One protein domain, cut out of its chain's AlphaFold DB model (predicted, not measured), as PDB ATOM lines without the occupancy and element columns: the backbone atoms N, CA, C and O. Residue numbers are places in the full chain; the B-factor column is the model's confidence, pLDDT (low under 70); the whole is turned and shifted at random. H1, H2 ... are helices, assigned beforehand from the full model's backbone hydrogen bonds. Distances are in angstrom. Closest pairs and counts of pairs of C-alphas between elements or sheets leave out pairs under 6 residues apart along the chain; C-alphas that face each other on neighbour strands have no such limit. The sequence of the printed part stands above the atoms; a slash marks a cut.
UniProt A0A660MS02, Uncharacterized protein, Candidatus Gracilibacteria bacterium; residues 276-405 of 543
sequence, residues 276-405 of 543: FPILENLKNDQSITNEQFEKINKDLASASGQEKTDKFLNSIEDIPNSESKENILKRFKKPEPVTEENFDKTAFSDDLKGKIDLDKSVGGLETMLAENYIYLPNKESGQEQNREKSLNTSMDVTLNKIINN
ATOM      1  N   PHE A 276       8.250  -5.864  22.876       70.19
ATOM      2  CA  PHE A 276       7.165  -6.736  22.430       70.19
ATOM      3  C   PHE A 276       5.786  -6.256  22.893       70.19
ATOM      4  O   PHE A 276       4.894  -6.176  22.051       70.19
ATOM      5  N   PRO A 277       5.574  -5.856  24.160       66.31
ATOM      6  CA  PRO A 277       4.228  -5.497  24.588       66.31
ATOM      7  C   PRO A 277       3.735  -4.162  24.021       66.31
ATOM      8  O   PRO A 277       2.538  -3.955  23.840       66.31
ATOM      9  N   ILE A 278       4.656  -3.261  23.675       74.25
ATOM     10  CA  ILE A 278       4.333  -2.013  22.974       74.25
ATOM     11  C   ILE A 278       3.886  -2.339  21.549       74.25
ATOM     12  O   ILE A 278       2.873  -1.824  21.083       74.25
ATOM     13  N   LEU A 279       4.607  -3.244  20.882       75.75
ATOM     14  CA  LEU A 279       4.255  -3.735  19.551       75.75
ATOM     15  C   LEU A 279       2.936  -4.514  19.563       75.75
ATOM     16  O   LEU A 279       2.136  -4.373  18.645       75.75
ATOM     17  N   GLU A 280       2.684  -5.307  20.604       73.06
ATOM     18  CA  GLU A 280       1.441  -6.060  20.778       73.06
ATOM     19  C   GLU A 280       0.255  -5.107  20.947       73.06
ATOM     20  O   GLU A 280      -0.776  -5.289  20.302       73.06
ATOM     21  N   ASN A 281       0.422  -4.025  21.711       70.06
ATOM     22  CA  ASN A 281      -0.603  -2.991  21.835       70.06
ATOM     23  C   ASN A 281      -0.846  -2.236  20.518       70.06
ATOM     24  O   ASN A 281      -2.004  -2.065  20.145       70.06
ATOM     25  N   LEU A 282       0.207  -1.865  19.779       75.50
ATOM     26  CA  LEU A 282       0.087  -1.242  18.449       75.50
ATOM     27  C   LEU A 282      -0.568  -2.167  17.412       75.50
ATOM     28  O   LEU A 282      -1.184  -1.723  16.445       75.50
ATOM     29  N   LYS A 283      -0.395  -3.480  17.562       76.75
ATOM     30  CA  LYS A 283      -1.073  -4.474  16.731       76.75
ATOM     31  C   LYS A 283      -2.551  -4.575  17.117       76.75
ATOM     32  O   LYS A 283      -3.416  -4.592  16.246       76.75
ATOM     33  N   ASN A 284      -2.843  -4.620  18.416       70.00
ATOM     34  CA  ASN A 284      -4.202  -4.754  18.941       70.00
ATOM     35  C   ASN A 284      -5.070  -3.514  18.675       70.00
ATOM     36  O   ASN A 284      -6.275  -3.653  18.472       70.00
ATOM     37  N   ASP A 285      -4.480  -2.317  18.645       69.62
ATOM     38  CA  ASP A 285      -5.172  -1.069  18.290       69.62
ATOM     39  C   ASP A 285      -5.205  -0.788  16.772       69.62
ATOM     40  O   ASP A 285      -5.727   0.242  16.343       69.62
ATOM     41  N   GLN A 286      -4.697  -1.727  15.962       71.69
ATOM     42  CA  GLN A 286      -4.604  -1.660  14.500       71.69
ATOM     43  C   GLN A 286      -3.706  -0.528  13.965       71.69
ATOM     44  O   GLN A 286      -3.784  -0.192  12.780       71.69
ATOM     45  N   SER A 287      -2.829   0.048  14.795       74.88
ATOM     46  CA  SER A 287      -1.813   1.016  14.354       74.88
ATOM     47  C   SER A 287      -0.738   0.377  13.474       74.88
ATOM     48  O   SER A 287      -0.169   1.059  12.621       74.88
ATOM     49  N   ILE A 288      -0.468  -0.919  13.657       76.50
ATOM     50  CA  ILE A 288       0.402  -1.724  12.788       76.50
ATOM     51  C   ILE A 288      -0.288  -3.022  12.365       76.50
ATOM     52  O   ILE A 288      -1.128  -3.568  13.078       76.50
ATOM     53  N   THR A 289       0.086  -3.549  11.201       81.06
ATOM     54  CA  THR A 289      -0.388  -4.853  10.722       81.06
ATOM     55  C   THR A 289       0.323  -6.009  11.432       81.06
ATOM     56  O   THR A 289       1.411  -5.849  11.988       81.06
ATOM     57  N   ASN A 290      -0.246  -7.218  11.358       78.56
ATOM     58  CA  ASN A 290       0.428  -8.434  11.836       78.56
ATOM     59  C   ASN A 290       1.786  -8.659  11.153       78.56
ATOM     60  O   ASN A 290       2.743  -9.036  11.819       78.56
ATOM     61  N   GLU A 291       1.885  -8.383   9.851       82.25
ATOM     62  CA  GLU A 291       3.145  -8.500   9.106       82.25
ATOM     63  C   GLU A 291       4.195  -7.502   9.613       82.25
ATOM     64  O   GLU A 291       5.361  -7.858   9.783       82.25
ATOM     65  N   GLN A 292       3.788  -6.260   9.909       82.38
ATOM     66  CA  GLN A 292       4.670  -5.262  10.521       82.38
ATOM     67  C   GLN A 292       5.106  -5.700  11.923       82.38
ATOM     68  O   GLN A 292       6.291  -5.644  12.232       82.38
ATOM     69  N   PHE A 293       4.183  -6.195  12.747       82.81
ATOM     70  CA  PHE A 293       4.480  -6.718  14.080       82.81
ATOM     71  C   PHE A 293       5.517  -7.852  14.051       82.81
ATOM     72  O   PHE A 293       6.504  -7.811  14.788       82.81
ATOM     73  N   GLU A 294       5.331  -8.854  13.189       79.94
ATOM     74  CA  GLU A 294       6.260  -9.984  13.057       79.94
ATOM     75  C   GLU A 294       7.631  -9.540  12.544       79.94
ATOM     76  O   GLU A 294       8.662  -9.968  13.071       79.94
ATOM     77  N   LYS A 295       7.651  -8.636  11.559       82.75
ATOM     78  CA  LYS A 295       8.890  -8.079  11.014       82.75
ATOM     79  C   LYS A 295       9.673  -7.314  12.081       82.75
ATOM     80  O   LYS A 295      10.845  -7.616  12.293       82.75
ATOM     81  N   ILE A 296       9.027  -6.385  12.789       82.62
ATOM     82  CA  ILE A 296       9.679  -5.585  13.832       82.62
ATOM     83  C   ILE A 296      10.200  -6.502  14.946       82.62
ATOM     84  O   ILE A 296      11.344  -6.365  15.370       82.62
ATOM     85  N   ASN A 297       9.423  -7.503  15.368       75.44
ATOM     86  CA  ASN A 297       9.883  -8.466  16.370       75.44
ATOM     87  C   ASN A 297      11.121  -9.255  15.922       75.44
ATOM     88  O   ASN A 297      12.047  -9.443  16.714       75.44
ATOM     89  N   LYS A 298      11.177  -9.683  14.659       77.50
ATOM     90  CA  LYS A 298      12.338 -10.383  14.094       77.50
ATOM     91  C   LYS A 298      13.569  -9.471  13.990       77.50
ATOM     92  O   LYS A 298      14.681  -9.879  14.336       77.50
ATOM     93  N   ASP A 299      13.370  -8.225  13.574       74.81
ATOM     94  CA  ASP A 299      14.434  -7.225  13.432       74.81
ATOM     95  C   ASP A 299      15.018  -6.811  14.792       74.81
ATOM     96  O   ASP A 299      16.231  -6.618  14.923       74.81
ATOM     97  N   LEU A 300      14.175  -6.744  15.825       76.38
ATOM     98  CA  LEU A 300      14.600  -6.501  17.201       76.38
ATOM     99  C   LEU A 300      15.299  -7.718  17.816       76.38
ATOM    100  O   LEU A 300      16.219  -7.548  18.612       76.38
ATOM    101  N   ALA A 301      14.904  -8.944  17.446       67.62
ATOM    102  CA  ALA A 301      15.478 -10.169  18.020       67.62
ATOM    103  C   ALA A 301      16.920 -10.381  17.553       67.62
ATOM    104  O   ALA A 301      17.724 -10.978  18.264       67.62
ATOM    105  N   SER A 302      17.238  -9.847  16.374       68.50
ATOM    106  CA  SER A 302      18.557  -9.894  15.747       68.50
ATOM    107  C   SER A 302      19.454  -8.692  16.067       68.50
ATOM    108  O   SER A 302      20.623  -8.710  15.697       68.50
ATOM    109  N   ALA A 303      18.943  -7.647  16.727       67.12
ATOM    110  CA  ALA A 303      19.738  -6.485  17.134       67.12
ATOM    111  C   ALA A 303      20.354  -6.664  18.528       67.12
ATOM    112  O   ALA A 303      19.863  -7.451  19.334       67.12
ATOM    113  N   SER A 304      21.415  -5.918  18.840       59.31
ATOM    114  CA  SER A 304      22.056  -5.941  20.164       59.31
ATOM    115  C   SER A 304      22.099  -4.544  20.791       59.31
ATOM    116  O   SER A 304      22.278  -3.554  20.089       59.31
ATOM    117  N   GLY A 305      21.909  -4.459  22.114       63.44
ATOM    118  CA  GLY A 305      22.055  -3.217  22.885       63.44
ATOM    119  C   GLY A 305      21.340  -2.004  22.274       63.44
ATOM    120  O   GLY A 305      20.126  -2.026  22.079       63.44
ATOM    121  N   GLN A 306      22.114  -0.961  21.962       56.69
ATOM    122  CA  GLN A 306      21.653   0.325  21.419       56.69
ATOM    123  C   GLN A 306      20.948   0.192  20.058       56.69
ATOM    124  O   GLN A 306      19.941   0.859  19.825       56.69
ATOM    125  N   GLU A 307      21.377  -0.754  19.212       67.81
ATOM    126  CA  GLU A 307      20.743  -1.004  17.911       67.81
ATOM    127  C   GLU A 307      19.287  -1.463  18.051       67.81
ATOM    128  O   GLU A 307      18.492  -1.256  17.135       67.81
ATOM    129  N   LYS A 308      18.907  -2.093  19.176       73.81
ATOM    130  CA  LYS A 308      17.510  -2.495  19.402       73.81
ATOM    131  C   LYS A 308      16.610  -1.277  19.558       73.81
ATOM    132  O   LYS A 308      15.554  -1.228  18.935       73.81
ATOM    133  N   THR A 309      17.029  -0.303  20.360       73.62
ATOM    134  CA  THR A 309      16.260   0.923  20.601       73.62
ATOM    135  C   THR A 309      16.145   1.751  19.328       73.62
ATOM    136  O   THR A 309      15.048   2.191  18.998       73.62
ATOM    137  N   ASP A 310      17.230   1.889  18.565       74.25
ATOM    138  CA  ASP A 310      17.218   2.631  17.300       74.25
ATOM    139  C   ASP A 310      16.334   1.949  16.249       74.25
ATOM    140  O   ASP A 310      15.517   2.601  15.600       74.25
ATOM    141  N   LYS A 311      16.419   0.618  16.112       79.81
ATOM    142  CA  LYS A 311      15.523  -0.137  15.221       79.81
ATOM    143  C   LYS A 311      14.064  -0.039  15.654       79.81
ATOM    144  O   LYS A 311      13.193   0.079  14.790       79.81
ATOM    145  N   PHE A 312      13.788  -0.081  16.958       84.19
ATOM    146  CA  PHE A 312      12.442   0.120  17.486       84.19
ATOM    147  C   PHE A 312      11.940   1.518  17.118       84.19
ATOM    148  O   PHE A 312      10.903   1.635  16.477       84.19
ATOM    149  N   LEU A 313      12.707   2.564  17.429       83.75
ATOM    150  CA  LEU A 313      12.362   3.953  17.127       83.75
ATOM    151  C   LEU A 313      12.107   4.184  15.638       83.75
ATOM    152  O   LEU A 313      11.058   4.723  15.299       83.75
ATOM    153  N   ASN A 314      12.999   3.719  14.762       83.31
ATOM    154  CA  ASN A 314      12.819   3.804  13.311       83.31
ATOM    155  C   ASN A 314      11.529   3.102  12.866       83.31
ATOM    156  O   ASN A 314      10.757   3.646  12.082       83.31
ATOM    157  N   SER A 315      11.237   1.929  13.436       83.94
ATOM    158  CA  SER A 315       9.998   1.206  13.137       83.94
ATOM    159  C   SER A 315       8.749   1.963  13.597       83.94
ATOM    160  O   SER A 315       7.723   1.899  12.928       83.94
ATOM    161  N   ILE A 316       8.821   2.684  14.721       85.50
ATOM    162  CA  ILE A 316       7.724   3.531  15.208       85.50
ATOM    163  C   ILE A 316       7.588   4.808  14.366       85.50
ATOM    164  O   ILE A 316       6.472   5.273  14.128       85.50
ATOM    165  N   GLU A 317       8.693   5.383  13.888       84.19
ATOM    166  CA  GLU A 317       8.685   6.554  13.005       84.19
ATOM    167  C   GLU A 317       7.941   6.306  11.688       84.19
ATOM    168  O   GLU A 317       7.291   7.226  11.185       84.19
ATOM    169  N   ASP A 318       7.961   5.070  11.192       82.81
ATOM    170  CA  ASP A 318       7.290   4.659   9.954       82.81
ATOM    171  C   ASP A 318       5.769   4.441  10.110       82.81
ATOM    172  O   ASP A 318       5.046   4.314   9.118       82.81
ATOM    173  N   ILE A 319       5.247   4.421  11.341       81.00
ATOM    174  CA  ILE A 319       3.808   4.272  11.622       81.00
ATOM    175  C   ILE A 319       3.072   5.585  11.281       81.00
ATOM    176  O   ILE A 319       3.633   6.671  11.477       81.00
ATOM    177  N   PRO A 320       1.808   5.554  10.801       79.12
ATOM    178  CA  PRO A 320       1.001   6.763  10.630       79.12
ATOM    179  C   PRO A 320       0.976   7.645  11.888       79.12
ATOM    180  O   PRO A 320       0.862   7.144  13.006       79.12
ATOM    181  N   ASN A 321       1.069   8.970  11.714       76.62
ATOM    182  CA  ASN A 321       1.059   9.901  12.845       76.62
ATOM    183  C   ASN A 321      -0.220   9.752  13.680       76.62
ATOM    184  O   ASN A 321      -1.334   9.911  13.179       76.62
ATOM    185  N   SER A 322      -0.033   9.486  14.968       72.19
ATOM    186  CA  SER A 322      -1.082   9.314  15.967       72.19
ATOM    187  C   SER A 322      -0.584   9.815  17.323       72.19
ATOM    188  O   SER A 322       0.622   9.928  17.545       72.19
ATOM    189  N   GLU A 323      -1.500  10.104  18.249       70.88
ATOM    190  CA  GLU A 323      -1.143  10.445  19.634       70.88
ATOM    191  C   GLU A 323      -0.323   9.319  20.290       70.88
ATOM    192  O   GLU A 323       0.677   9.583  20.952       70.88
ATOM    193  N   SER A 324      -0.675   8.060  20.004       70.00
ATOM    194  CA  SER A 324       0.079   6.866  20.400       70.00
ATOM    195  C   SER A 324       1.521   6.885  19.882       70.00
ATOM    196  O   SER A 324       2.451   6.688  20.664       70.00
ATOM    197  N   LYS A 325       1.734   7.184  18.591       78.81
ATOM    198  CA  LYS A 325       3.076   7.313  18.001       78.81
ATOM    199  C   LYS A 325       3.878   8.413  18.691       78.81
ATOM    200  O   LYS A 325       5.005   8.167  19.108       78.81
ATOM    201  N   GLU A 326       3.310   9.607  18.823       76.12
ATOM    202  CA  GLU A 326       4.002  10.749  19.432       76.12
ATOM    203  C   GLU A 326       4.348  10.486  20.905       76.12
ATOM    204  O   GLU A 326       5.447  10.820  21.342       76.12
ATOM    205  N   ASN A 327       3.471   9.815  21.658       72.12
ATOM    206  CA  ASN A 327       3.739   9.417  23.041       72.12
ATOM    207  C   ASN A 327       4.887   8.402  23.141       72.12
ATOM    208  O   ASN A 327       5.774   8.568  23.981       72.12
ATOM    209  N   ILE A 328       4.919   7.395  22.259       76.12
ATOM    210  CA  ILE A 328       6.021   6.425  22.189       76.12
ATOM    211  C   ILE A 328       7.324   7.144  21.804       76.12
ATOM    212  O   ILE A 328       8.320   7.051  22.518       76.12
ATOM    213  N   LEU A 329       7.329   7.933  20.726       79.19
ATOM    214  CA  LEU A 329       8.530   8.640  20.272       79.19
ATOM    215  C   LEU A 329       9.054   9.628  21.321       79.19
ATOM    216  O   LEU A 329      10.262   9.677  21.552       79.19
ATOM    217  N   LYS A 330       8.174  10.379  21.995       72.25
ATOM    218  CA  LYS A 330       8.552  11.288  23.087       72.25
ATOM    219  C   LYS A 330       9.221  10.535  24.236       72.25
ATOM    220  O   LYS A 330      10.206  11.030  24.779       72.25
ATOM    221  N   ARG A 331       8.719   9.346  24.584       70.06
ATOM    222  CA  ARG A 331       9.270   8.521  25.664       70.06
ATOM    223  C   ARG A 331      10.658   7.969  25.334       70.06
ATOM    224  O   ARG A 331      11.519   7.986  26.206       70.06
ATOM    225  N   PHE A 332      10.879   7.509  24.103       74.19
ATOM    226  CA  PHE A 332      12.107   6.790  23.734       74.19
ATOM    227  C   PHE A 332      13.199   7.655  23.085       74.19
ATOM    228  O   PHE A 332      14.369   7.316  23.210       74.19
ATOM    229  N   LYS A 333      12.874   8.783  22.430       74.75
ATOM    230  CA  LYS A 333      13.891   9.662  21.804       74.75
ATOM    231  C   LYS A 333      14.653  10.538  22.796       74.75
ATOM    232  O   LYS A 333      15.789  10.918  22.530       74.75
ATOM    233  N   LYS A 334      14.006  10.933  23.895       64.50
ATOM    234  CA  LYS A 334      14.591  11.749  24.971       64.50
ATOM    235  C   LYS A 334      14.022  11.283  26.311       64.50
ATOM    236  O   LYS A 334      13.179  11.982  26.875       64.50
ATOM    237  N   PRO A 335      14.409  10.086  26.783       64.81
ATOM    238  CA  PRO A 335      13.894   9.568  28.036       64.81
ATOM    239  C   PRO A 335      14.338  10.488  29.172       64.81
ATOM    240  O   PRO A 335      15.526  10.633  29.446       64.81
ATOM    241  N   GLU A 336      13.376  11.128  29.832       66.94
ATOM    242  CA  GLU A 336      13.627  11.712  31.142       66.94
ATOM    243  C   GLU A 336      13.697  10.551  32.151       66.94
ATOM    244  O   GLU A 336      12.793   9.699  32.145       66.94
ATOM    245  N   PRO A 337      14.769  10.450  32.957       70.06
ATOM    246  CA  PRO A 337      14.865   9.420  33.980       70.06
ATOM    247  C   PRO A 337      13.767   9.634  35.020       70.06
ATOM    248  O   PRO A 337      13.488  10.769  35.431       70.06
ATOM    249  N   VAL A 338      13.133   8.543  35.448       70.25
ATOM    250  CA  VAL A 338      12.178   8.628  36.552       70.25
ATOM    251  C   VAL A 338      12.981   8.706  37.850       70.25
ATOM    252  O   VAL A 338      13.942   7.975  38.068       70.25
ATOM    253  N   THR A 339      12.613   9.644  38.707       68.50
ATOM    254  CA  THR A 339      13.211   9.884  40.020       68.50
ATOM    255  C   THR A 339      12.096   9.947  41.051       68.50
ATOM    256  O   THR A 339      10.933  10.163  40.708       68.50
ATOM    257  N   GLU A 340      12.438   9.813  42.329       66.69
ATOM    258  CA  GLU A 340      11.472   9.999  43.417       66.69
ATOM    259  C   GLU A 340      10.775  11.375  43.335       66.69
ATOM    260  O   GLU A 340       9.573  11.478  43.562       66.69
ATOM    261  N   GLU A 341      11.489  12.418  42.896       74.88
ATOM    262  CA  GLU A 341      10.969  13.790  42.787       74.88
ATOM    263  C   GLU A 341       9.953  13.994  41.650       74.88
ATOM    264  O   GLU A 341       9.103  14.890  41.725       74.88
ATOM    265  N   ASN A 342      10.047  13.209  40.570       79.69
ATOM    266  CA  ASN A 342       9.166  13.337  39.405       79.69
ATOM    267  C   ASN A 342       8.162  12.180  39.256       79.69
ATOM    268  O   ASN A 342       7.274  12.278  38.408       79.69
ATOM    269  N   PHE A 343       8.240  11.146  40.101       81.06
ATOM    270  CA  PHE A 343       7.387   9.955  40.038       81.06
ATOM    271  C   PHE A 343       5.889  10.282  40.044       81.06
ATOM    272  O   PHE A 343       5.145   9.777  39.204       81.06
ATOM    273  N   ASP A 344       5.446  11.191  40.915       81.81
ATOM    274  CA  ASP A 344       4.034  11.592  41.029       81.81
ATOM    275  C   ASP A 344       3.480  12.303  39.787       81.81
ATOM    276  O   ASP A 344       2.270  12.473  39.661       81.81
ATOM    277  N   LYS A 345       4.354  12.729  38.867       82.38
ATOM    278  CA  LYS A 345       3.984  13.352  37.587       82.38
ATOM    279  C   LYS A 345       3.978  12.351  36.430       82.38
ATOM    280  O   LYS A 345       3.739  12.740  35.288       82.38
ATOM    281  N   THR A 346       4.302  11.085  36.693       81.12
ATOM    282  CA  THR A 346       4.312  10.040  35.667       81.12
ATOM    283  C   THR A 346       2.893   9.559  35.375       81.12
ATOM    284  O   THR A 346       2.067   9.434  36.278       81.12
ATOM    285  N   ALA A 347       2.629   9.207  34.113       78.50
ATOM    286  CA  ALA A 347       1.359   8.594  33.718       78.50
ATOM    287  C   ALA A 347       1.090   7.286  34.485       78.50
ATOM    288  O   ALA A 347      -0.053   6.978  34.801       78.50
ATOM    289  N   PHE A 348       2.150   6.553  34.843       83.81
ATOM    290  CA  PHE A 348       2.055   5.363  35.682       83.81
ATOM    291  C   PHE A 348       1.475   5.674  37.062       83.81
ATOM    292  O   PHE A 348       0.513   5.030  37.465       83.81
ATOM    293  N   SER A 349       2.030   6.665  37.773       83.69
ATOM    294  CA  SER A 349       1.535   7.060  39.100       83.69
ATOM    295  C   SER A 349       0.081   7.534  39.032       83.69
ATOM    296  O   SER A 349      -0.746   7.136  39.855       83.69
ATOM    297  N   ASP A 350      -0.265   8.310  38.003       82.31
ATOM    298  CA  ASP A 350      -1.635   8.775  37.787       82.31
ATOM    299  C   ASP A 350      -2.630   7.634  37.529       82.31
ATOM    300  O   ASP A 350      -3.705   7.621  38.134       82.31
ATOM    301  N   ASP A 351      -2.274   6.657  36.691       79.75
ATOM    302  CA  ASP A 351      -3.146   5.531  36.329       79.75
ATOM    303  C   ASP A 351      -3.198   4.420  37.386       79.75
ATOM    304  O   ASP A 351      -4.094   3.567  37.359       79.75
ATOM    305  N   LEU A 352      -2.262   4.443  38.334       81.12
ATOM    306  CA  LEU A 352      -2.179   3.504  39.443       81.12
ATOM    307  C   LEU A 352      -3.035   3.925  40.649       81.12
ATOM    308  O   LEU A 352      -3.421   3.065  41.450       81.12
ATOM    309  N   LYS A 353      -3.377   5.217  40.776       76.44
ATOM    310  CA  LYS A 353      -4.167   5.768  41.893       76.44
ATOM    311  C   LYS A 353      -5.423   4.935  42.172       76.44
ATOM    312  O   LYS A 353      -6.351   4.882  41.370       76.44
ATOM    313  N   GLY A 354      -5.460   4.302  43.347       68.31
ATOM    314  CA  GLY A 354      -6.597   3.502  43.819       68.31
ATOM    315  C   GLY A 354      -6.672   2.063  43.289       68.31
ATOM    316  O   GLY A 354      -7.591   1.347  43.678       68.31
ATOM    317  N   LYS A 355      -5.725   1.622  42.447       75.62
ATOM    318  CA  LYS A 355      -5.656   0.247  41.909       75.62
ATOM    319  C   LYS A 355      -4.609  -0.622  42.592       75.62
ATOM    320  O   LYS A 355      -4.791  -1.832  42.712       75.62
ATOM    321  N   ILE A 356      -3.506  -0.008  43.002       76.69
ATOM    322  CA  ILE A 356      -2.390  -0.667  43.679       76.69
ATOM    323  C   ILE A 356      -2.043   0.178  44.899       76.69
ATOM    324  O   ILE A 356      -1.998   1.406  44.822       76.69
ATOM    325  N   ASP A 357      -1.817  -0.489  46.024       72.06
ATOM    326  CA  ASP A 357      -1.361   0.155  47.250       72.06
ATOM    327  C   ASP A 357       0.170   0.238  47.213       72.06
ATOM    328  O   ASP A 357       0.871  -0.726  47.540       72.06
ATOM    329  N   LEU A 358       0.693   1.365  46.715       67.88
ATOM    330  CA  LEU A 358       2.126   1.646  46.804       67.88
ATOM    331  C   LEU A 358       2.483   1.884  48.270       67.88
ATOM    332  O   LEU A 358       1.824   2.660  48.963       67.88
ATOM    333  N   ASP A 359       3.571   1.268  48.729       56.28
ATOM    334  CA  ASP A 359       4.149   1.661  50.016       56.28
ATOM    335  C   ASP A 359       4.515   3.155  49.987       56.28
ATOM    336  O   ASP A 359       4.774   3.736  48.936       56.28
ATOM    337  N   LYS A 360       4.597   3.775  51.169       53.47
ATOM    338  CA  LYS A 360       4.823   5.222  51.359       53.47
ATOM    339  C   LYS A 360       6.143   5.783  50.784       53.47
ATOM    340  O   LYS A 360       6.423   6.956  51.005       53.47
ATOM    341  N   SER A 361       6.956   4.971  50.115       52.09
ATOM    342  CA  SER A 361       8.258   5.331  49.548       52.09
ATOM    343  C   SER A 361       8.365   4.830  48.108       52.09
ATOM    344  O   SER A 361       8.219   3.626  47.872       52.09
ATOM    345  N   VAL A 362       8.666   5.734  47.174       57.09
ATOM    346  CA  VAL A 362       8.997   5.399  45.782       57.09
ATOM    347  C   VAL A 362      10.424   4.852  45.760       57.09
ATOM    348  O   VAL A 362      11.363   5.557  46.115       57.09
ATOM    349  N   GLY A 363      10.595   3.582  45.394       64.25
ATOM    350  CA  GLY A 363      11.893   2.918  45.303       64.25
ATOM    351  C   GLY A 363      12.244   2.505  43.873       64.25
ATOM    352  O   GLY A 363      11.554   2.832  42.910       64.25
ATOM    353  N   GLY A 364      13.330   1.742  43.723       67.38
ATOM    354  CA  GLY A 364      13.821   1.334  42.401       67.38
ATOM    355  C   GLY A 364      12.842   0.471  41.592       67.38
ATOM    356  O   GLY A 364      12.862   0.526  40.365       67.38
ATOM    357  N   LEU A 365      11.936  -0.270  42.246       76.38
ATOM    358  CA  LEU A 365      10.879  -1.010  41.552       76.38
ATOM    359  C   LEU A 365       9.819  -0.072  40.970       76.38
ATOM    360  O   LEU A 365       9.403  -0.254  39.830       76.38
ATOM    361  N   GLU A 366       9.372   0.913  41.746       80.88
ATOM    362  CA  GLU A 366       8.371   1.893  41.327       80.88
ATOM    363  C   GLU A 366       8.903   2.736  40.164       80.88
ATOM    364  O   GLU A 366       8.205   2.913  39.165       80.88
ATOM    365  N   THR A 367      10.170   3.152  40.239       73.94
ATOM    366  CA  THR A 367      10.881   3.814  39.140       73.94
ATOM    367  C   THR A 367      10.920   2.935  37.889       73.94
ATOM    368  O   THR A 367      10.496   3.378  36.826       73.94
ATOM    369  N   MET A 368      11.328   1.665  38.009       75.38
ATOM    370  CA  MET A 368      11.345   0.724  36.879       75.38
ATOM    371  C   MET A 368       9.955   0.508  36.267       75.38
ATOM    372  O   MET A 368       9.816   0.463  35.046       75.38
ATOM    373  N   LEU A 369       8.916   0.369  37.092       83.06
ATOM    374  CA  LEU A 369       7.544   0.191  36.619       83.06
ATOM    375  C   LEU A 369       7.053   1.425  35.856       83.06
ATOM    376  O   LEU A 369       6.509   1.277  34.762       83.06
ATOM    377  N   ALA A 370       7.295   2.622  36.393       78.38
ATOM    378  CA  ALA A 370       6.962   3.876  35.726       78.38
ATOM    379  C   ALA A 370       7.738   4.053  34.420       78.38
ATOM    380  O   ALA A 370       7.188   4.532  33.428       78.38
ATOM    381  N   GLU A 371       8.996   3.615  34.383       74.38
ATOM    382  CA  GLU A 371       9.808   3.678  33.177       74.38
ATOM    383  C   GLU A 371       9.313   2.748  32.067       74.38
ATOM    384  O   GLU A 371       9.402   3.114  30.891       74.38
ATOM    385  N   ASN A 372       8.783   1.582  32.445       74.00
ATOM    386  CA  ASN A 372       8.224   0.572  31.544       74.00
ATOM    387  C   ASN A 372       6.728   0.788  31.250       74.00
ATOM    388  O   ASN A 372       6.110  -0.027  30.557       74.00
ATOM    389  N   TYR A 373       6.114   1.845  31.788       77.56
ATOM    390  CA  TYR A 373       4.701   2.129  31.577       77.56
ATOM    391  C   TYR A 373       4.436   2.864  30.279       77.56
ATOM    392  O   TYR A 373       4.903   3.985  30.071       77.56
ATOM    393  N   ILE A 374       3.625   2.241  29.422       70.50
ATOM    394  CA  ILE A 374       3.120   2.855  28.198       70.50
ATOM    395  C   ILE A 374       1.624   2.607  28.096       70.50
ATOM    396  O   ILE A 374       1.158   1.474  27.941       70.50
ATOM    397  N   TYR A 375       0.875   3.702  28.144       70.25
ATOM    398  CA  TYR A 375      -0.544   3.717  27.843       70.25
ATOM    399  C   TYR A 375      -0.767   4.159  26.399       70.25
ATOM    400  O   TYR A 375      -0.350   5.253  26.011       70.25
ATOM    401  N   LEU A 376      -1.438   3.314  25.613       63.50
ATOM    402  CA  LEU A 376      -1.890   3.657  24.267       63.50
ATOM    403  C   LEU A 376      -3.418   3.823  24.287       63.50
ATOM    404  O   LEU A 376      -4.137   2.841  24.498       63.50
ATOM    405  N   PRO A 377      -3.943   5.049  24.114       59.75
ATOM    406  CA  PRO A 377      -5.382   5.269  24.080       59.75
ATOM    407  C   PRO A 377      -5.985   4.670  22.799       59.75
ATOM    408  O   PRO A 377      -5.666   5.100  21.693       59.75
ATOM    409  N   ASN A 378      -6.896   3.699  22.939       56.53
ATOM    410  CA  ASN A 378      -7.699   3.175  21.827       56.53
ATOM    411  C   ASN A 378      -9.053   3.918  21.730       56.53
ATOM    412  O   ASN A 378      -9.579   4.406  22.731       56.53
ATOM    413  N   LYS A 379      -9.616   4.003  20.518       52.12
ATOM    414  CA  LYS A 379     -10.853   4.724  20.164       52.12
ATOM    415  C   LYS A 379     -12.145   4.090  20.702       52.12
ATOM    416  O   LYS A 379     -13.193   4.725  20.614       52.12
ATOM    417  N   GLU A 380     -12.103   2.872  21.235       51.28
ATOM    418  CA  GLU A 380     -13.294   2.180  21.745       51.28
ATOM    419  C   GLU A 380     -13.579   2.447  23.233       51.28
ATOM    420  O   GLU A 380     -12.698   2.782  24.031       51.28
ATOM    421  N   SER A 381     -14.848   2.279  23.617       46.03
ATOM    422  CA  SER A 381     -15.337   2.363  24.994       46.03
ATOM    423  C   SER A 381     -14.715   1.264  25.864       46.03
ATOM    424  O   SER A 381     -15.243   0.162  25.957       46.03
ATOM    425  N   GLY A 382     -13.579   1.568  26.489       59.44
ATOM    426  CA  GLY A 382     -12.848   0.624  27.342       59.44
ATOM    427  C   GLY A 382     -11.571   1.198  27.954       59.44
ATOM    428  O   GLY A 382     -10.648   0.448  28.258       59.44
ATOM    429  N   GLN A 383     -11.483   2.526  28.119       66.00
ATOM    430  CA  GLN A 383     -10.256   3.204  28.564       66.00
ATOM    431  C   GLN A 383      -9.684   2.623  29.863       66.00
ATOM    432  O   GLN A 383      -8.471   2.459  29.963       66.00
ATOM    433  N   GLU A 384     -10.551   2.249  30.805       69.56
ATOM    434  CA  GLU A 384     -10.156   1.680  32.095       69.56
ATOM    435  C   GLU A 384      -9.543   0.278  31.963       69.56
ATOM    436  O   GLU A 384      -8.475   0.013  32.511       69.56
ATOM    437  N   GLN A 385     -10.158  -0.589  31.149       69.69
ATOM    438  CA  GLN A 385      -9.637  -1.928  30.848       69.69
ATOM    439  C   GLN A 385      -8.306  -1.856  30.091       69.69
ATOM    440  O   GLN A 385      -7.419  -2.679  30.302       69.69
ATOM    441  N   ASN A 386      -8.135  -0.848  29.232       68.38
ATOM    442  CA  ASN A 386      -6.877  -0.625  28.522       68.38
ATOM    443  C   ASN A 386      -5.770  -0.142  29.468       68.38
ATOM    444  O   ASN A 386      -4.634  -0.591  29.342       68.38
ATOM    445  N   ARG A 387      -6.092   0.700  30.463       75.69
ATOM    446  CA  ARG A 387      -5.132   1.093  31.510       75.69
ATOM    447  C   ARG A 387      -4.694  -0.106  32.342       75.69
ATOM    448  O   ARG A 387      -3.505  -0.253  32.600       75.69
ATOM    449  N   GLU A 388      -5.623  -0.979  32.729       77.94
ATOM    450  CA  GLU A 388      -5.302  -2.207  33.470       77.94
ATOM    451  C   GLU A 388      -4.419  -3.166  32.665       77.94
ATOM    452  O   GLU A 388      -3.449  -3.696  33.203       77.94
ATOM    453  N   LYS A 389      -4.700  -3.339  31.367       75.12
ATOM    454  CA  LYS A 389      -3.840  -4.119  30.465       75.12
ATOM    455  C   LYS A 389      -2.436  -3.524  30.381       75.12
ATOM    456  O   LYS A 389      -1.477  -4.257  30.590       75.12
ATOM    457  N   SER A 390      -2.311  -2.212  30.166       74.94
ATOM    458  CA  SER A 390      -1.014  -1.523  30.163       74.94
ATOM    459  C   SER A 390      -0.261  -1.694  31.486       74.94
ATOM    460  O   SER A 390       0.932  -1.978  31.466       74.94
ATOM    461  N   LEU A 391      -0.940  -1.582  32.633       81.19
ATOM    462  CA  LEU A 391      -0.324  -1.796  33.949       81.19
ATOM    463  C   LEU A 391       0.177  -3.237  34.107       81.19
ATOM    464  O   LEU A 391       1.310  -3.448  34.539       81.19
ATOM    465  N   ASN A 392      -0.639  -4.221  33.721       81.06
ATOM    466  CA  ASN A 392      -0.256  -5.630  33.765       81.06
ATOM    467  C   ASN A 392       0.971  -5.904  32.883       81.06
ATOM    468  O   ASN A 392       1.948  -6.500  33.330       81.06
ATOM    469  N   THR A 393       0.938  -5.397  31.655       75.62
ATOM    470  CA  THR A 393       2.042  -5.462  30.704       75.62
ATOM    471  C   THR A 393       3.333  -4.880  31.285       75.62
ATOM    472  O   THR A 393       4.385  -5.509  31.194       75.62
ATOM    473  N   SER A 394       3.279  -3.713  31.925       78.81
ATOM    474  CA  SER A 394       4.465  -3.096  32.528       78.81
ATOM    475  C   SER A 394       5.044  -3.919  33.675       78.81
ATOM    476  O   SER A 394       6.267  -3.969  33.832       78.81
ATOM    477  N   MET A 395       4.201  -4.609  34.447       85.12
ATOM    478  CA  MET A 395       4.665  -5.565  35.456       85.12
ATOM    479  C   MET A 395       5.345  -6.781  34.825       85.12
ATOM    480  O   MET A 395       6.376  -7.210  35.335       85.12
ATOM    481  N   ASP A 396       4.833  -7.298  33.705       80.50
ATOM    482  CA  ASP A 396       5.430  -8.434  32.985       80.50
ATOM    483  C   ASP A 396       6.790  -8.074  32.361       80.50
ATOM    484  O   ASP A 396       7.757  -8.831  32.474       80.50
ATOM    485  N   VAL A 397       6.916  -6.878  31.777       76.25
ATOM    486  CA  VAL A 397       8.208  -6.350  31.298       76.25
ATOM    487  C   VAL A 397       9.198  -6.230  32.452       76.25
ATOM    488  O   VAL A 397      10.351  -6.655  32.347       76.25
ATOM    489  N   THR A 398       8.746  -5.668  33.572       80.25
ATOM    490  CA  THR A 398       9.579  -5.450  34.758       80.25
ATOM    491  C   THR A 398      10.029  -6.778  35.371       80.25
ATOM    492  O   THR A 398      11.203  -6.923  35.706       80.25
ATOM    493  N   LEU A 399       9.141  -7.775  35.435       86.12
ATOM    494  CA  LEU A 399       9.458  -9.150  35.826       86.12
ATOM    495  C   LEU A 399      10.595  -9.715  34.968       86.12
ATOM    496  O   LEU A 399      11.601 -10.183  35.502       86.12
ATOM    497  N   ASN A 400      10.470  -9.627  33.644       77.38
ATOM    498  CA  ASN A 400      11.486 -10.135  32.726       77.38
ATOM    499  C   ASN A 400      12.819  -9.386  32.864       77.38
ATOM    500  O   ASN A 400      13.872 -10.020  32.852       77.38
ATOM    501  N   LYS A 401      12.797  -8.060  33.057       77.00
ATOM    502  CA  LYS A 401      14.011  -7.267  33.322       77.00
ATOM    503  C   LYS A 401      14.711  -7.702  34.610       77.00
ATOM    504  O   LYS A 401      15.933  -7.836  34.615       77.00
ATOM    505  N   ILE A 402      13.950  -7.967  35.675       76.19
ATOM    506  CA  ILE A 402      14.502  -8.493  36.928       76.19
ATOM    507  C   ILE A 402      15.135  -9.863  36.691       76.19
ATOM    508  O   ILE A 402      16.234 -10.086  37.162       76.19
ATOM    509  N   ILE A 403      14.491 -10.764  35.950       79.94
ATOM    510  CA  ILE A 403      14.976 -12.139  35.747       79.94
ATOM    511  C   ILE A 403      16.202 -12.204  34.823       79.94
ATOM    512  O   ILE A 403      17.145 -12.949  35.094       79.94
ATOM    513  N   ASN A 404      16.189 -11.463  33.714       71.38
ATOM    514  CA  ASN A 404      17.183 -11.602  32.644       71.38
ATOM    515  C   ASN A 404      18.596 -11.211  33.080       71.38
ATOM    516  O   ASN A 404      19.564 -11.769  32.570       71.38
ATOM    517  N   ASN A 405      18.703 -10.311  34.055       63.00
ATOM    518  CA  ASN A 405      19.980  -9.817  34.560       63.00
ATOM    519  C   ASN A 405      20.514 -10.622  35.757       63.00
ATOM    520  O   ASN A 405      21.513 -10.218  36.349       63.00
TER     521      ASN A 405
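What this domain is: This is residues 276 to 405 of the 543 residues of an uncharacterized protein of Candidatus Gracilibacteria bacterium (UniProt A0A660MS02). The model falls into two lobes: a set of four helices, H1 to H4, folding back and forth in successive hairpins, and the long helix H7 with the short helices H5 and H6 packed on it. Residues 334 to 346 join the two lobes, and H7 passes close to H1. The printed part has 130 residues with seven named helices, H1 to H7 in chain order, and no named strand; the class is all helix. It is compact, with a radius of gyration of the C-alphas of 15.0 A and spans of 44 by 38 by 25 A.

Where its parts are: H7, residues 383 to 404, is 31.4 A long, from C-alpha 383 at (-10.256, 3.204, 28.564) to C-alpha 404 at (17.183, -11.602, 32.644). H6 is residues 364 to 371, 10.3 A, and H5 residues 347 to 352, 8.4 A. H1, residues 276 to 284, 12.1 A, begins at C-alpha 276 (7.165, -6.736, 22.430). H2 is residues 290 to 301, 16.4 A; H3 residues 306 to 317, 16.7 A; H4 residues 323 to 333, 15.2 A.

How they stand to each other: H7 touches H6 with residues 394 to 398 alone, at a steep tilt of 51 degrees; the closest C-alphas, of Leu 369 and Ser 394, are 6.1 A apart. H7 and H5 only just touch, with 3 pairs of C-alphas within 8 A, the closest those of Asp 351 and Arg 387 at 6.8 A. H1 and H7 are close but not clearly touching. H3 and H4 form a helical hairpin, with the C-alphas of Ile 316 and Lys 325 closest at 6.6 A. In each helix every O i to N i+4 pair is within hydrogen-bond range.

The domain as a whole: The farthest C-alphas, of Glu 291 and Lys 360, are 44.5 A apart. The printed part has no cut. The links H4 to H5, H5 to H6 and H6 to H7 are long. Mean pLDDT of the printed part is 73.6, with 34 residues under 70, among them 376 to 386.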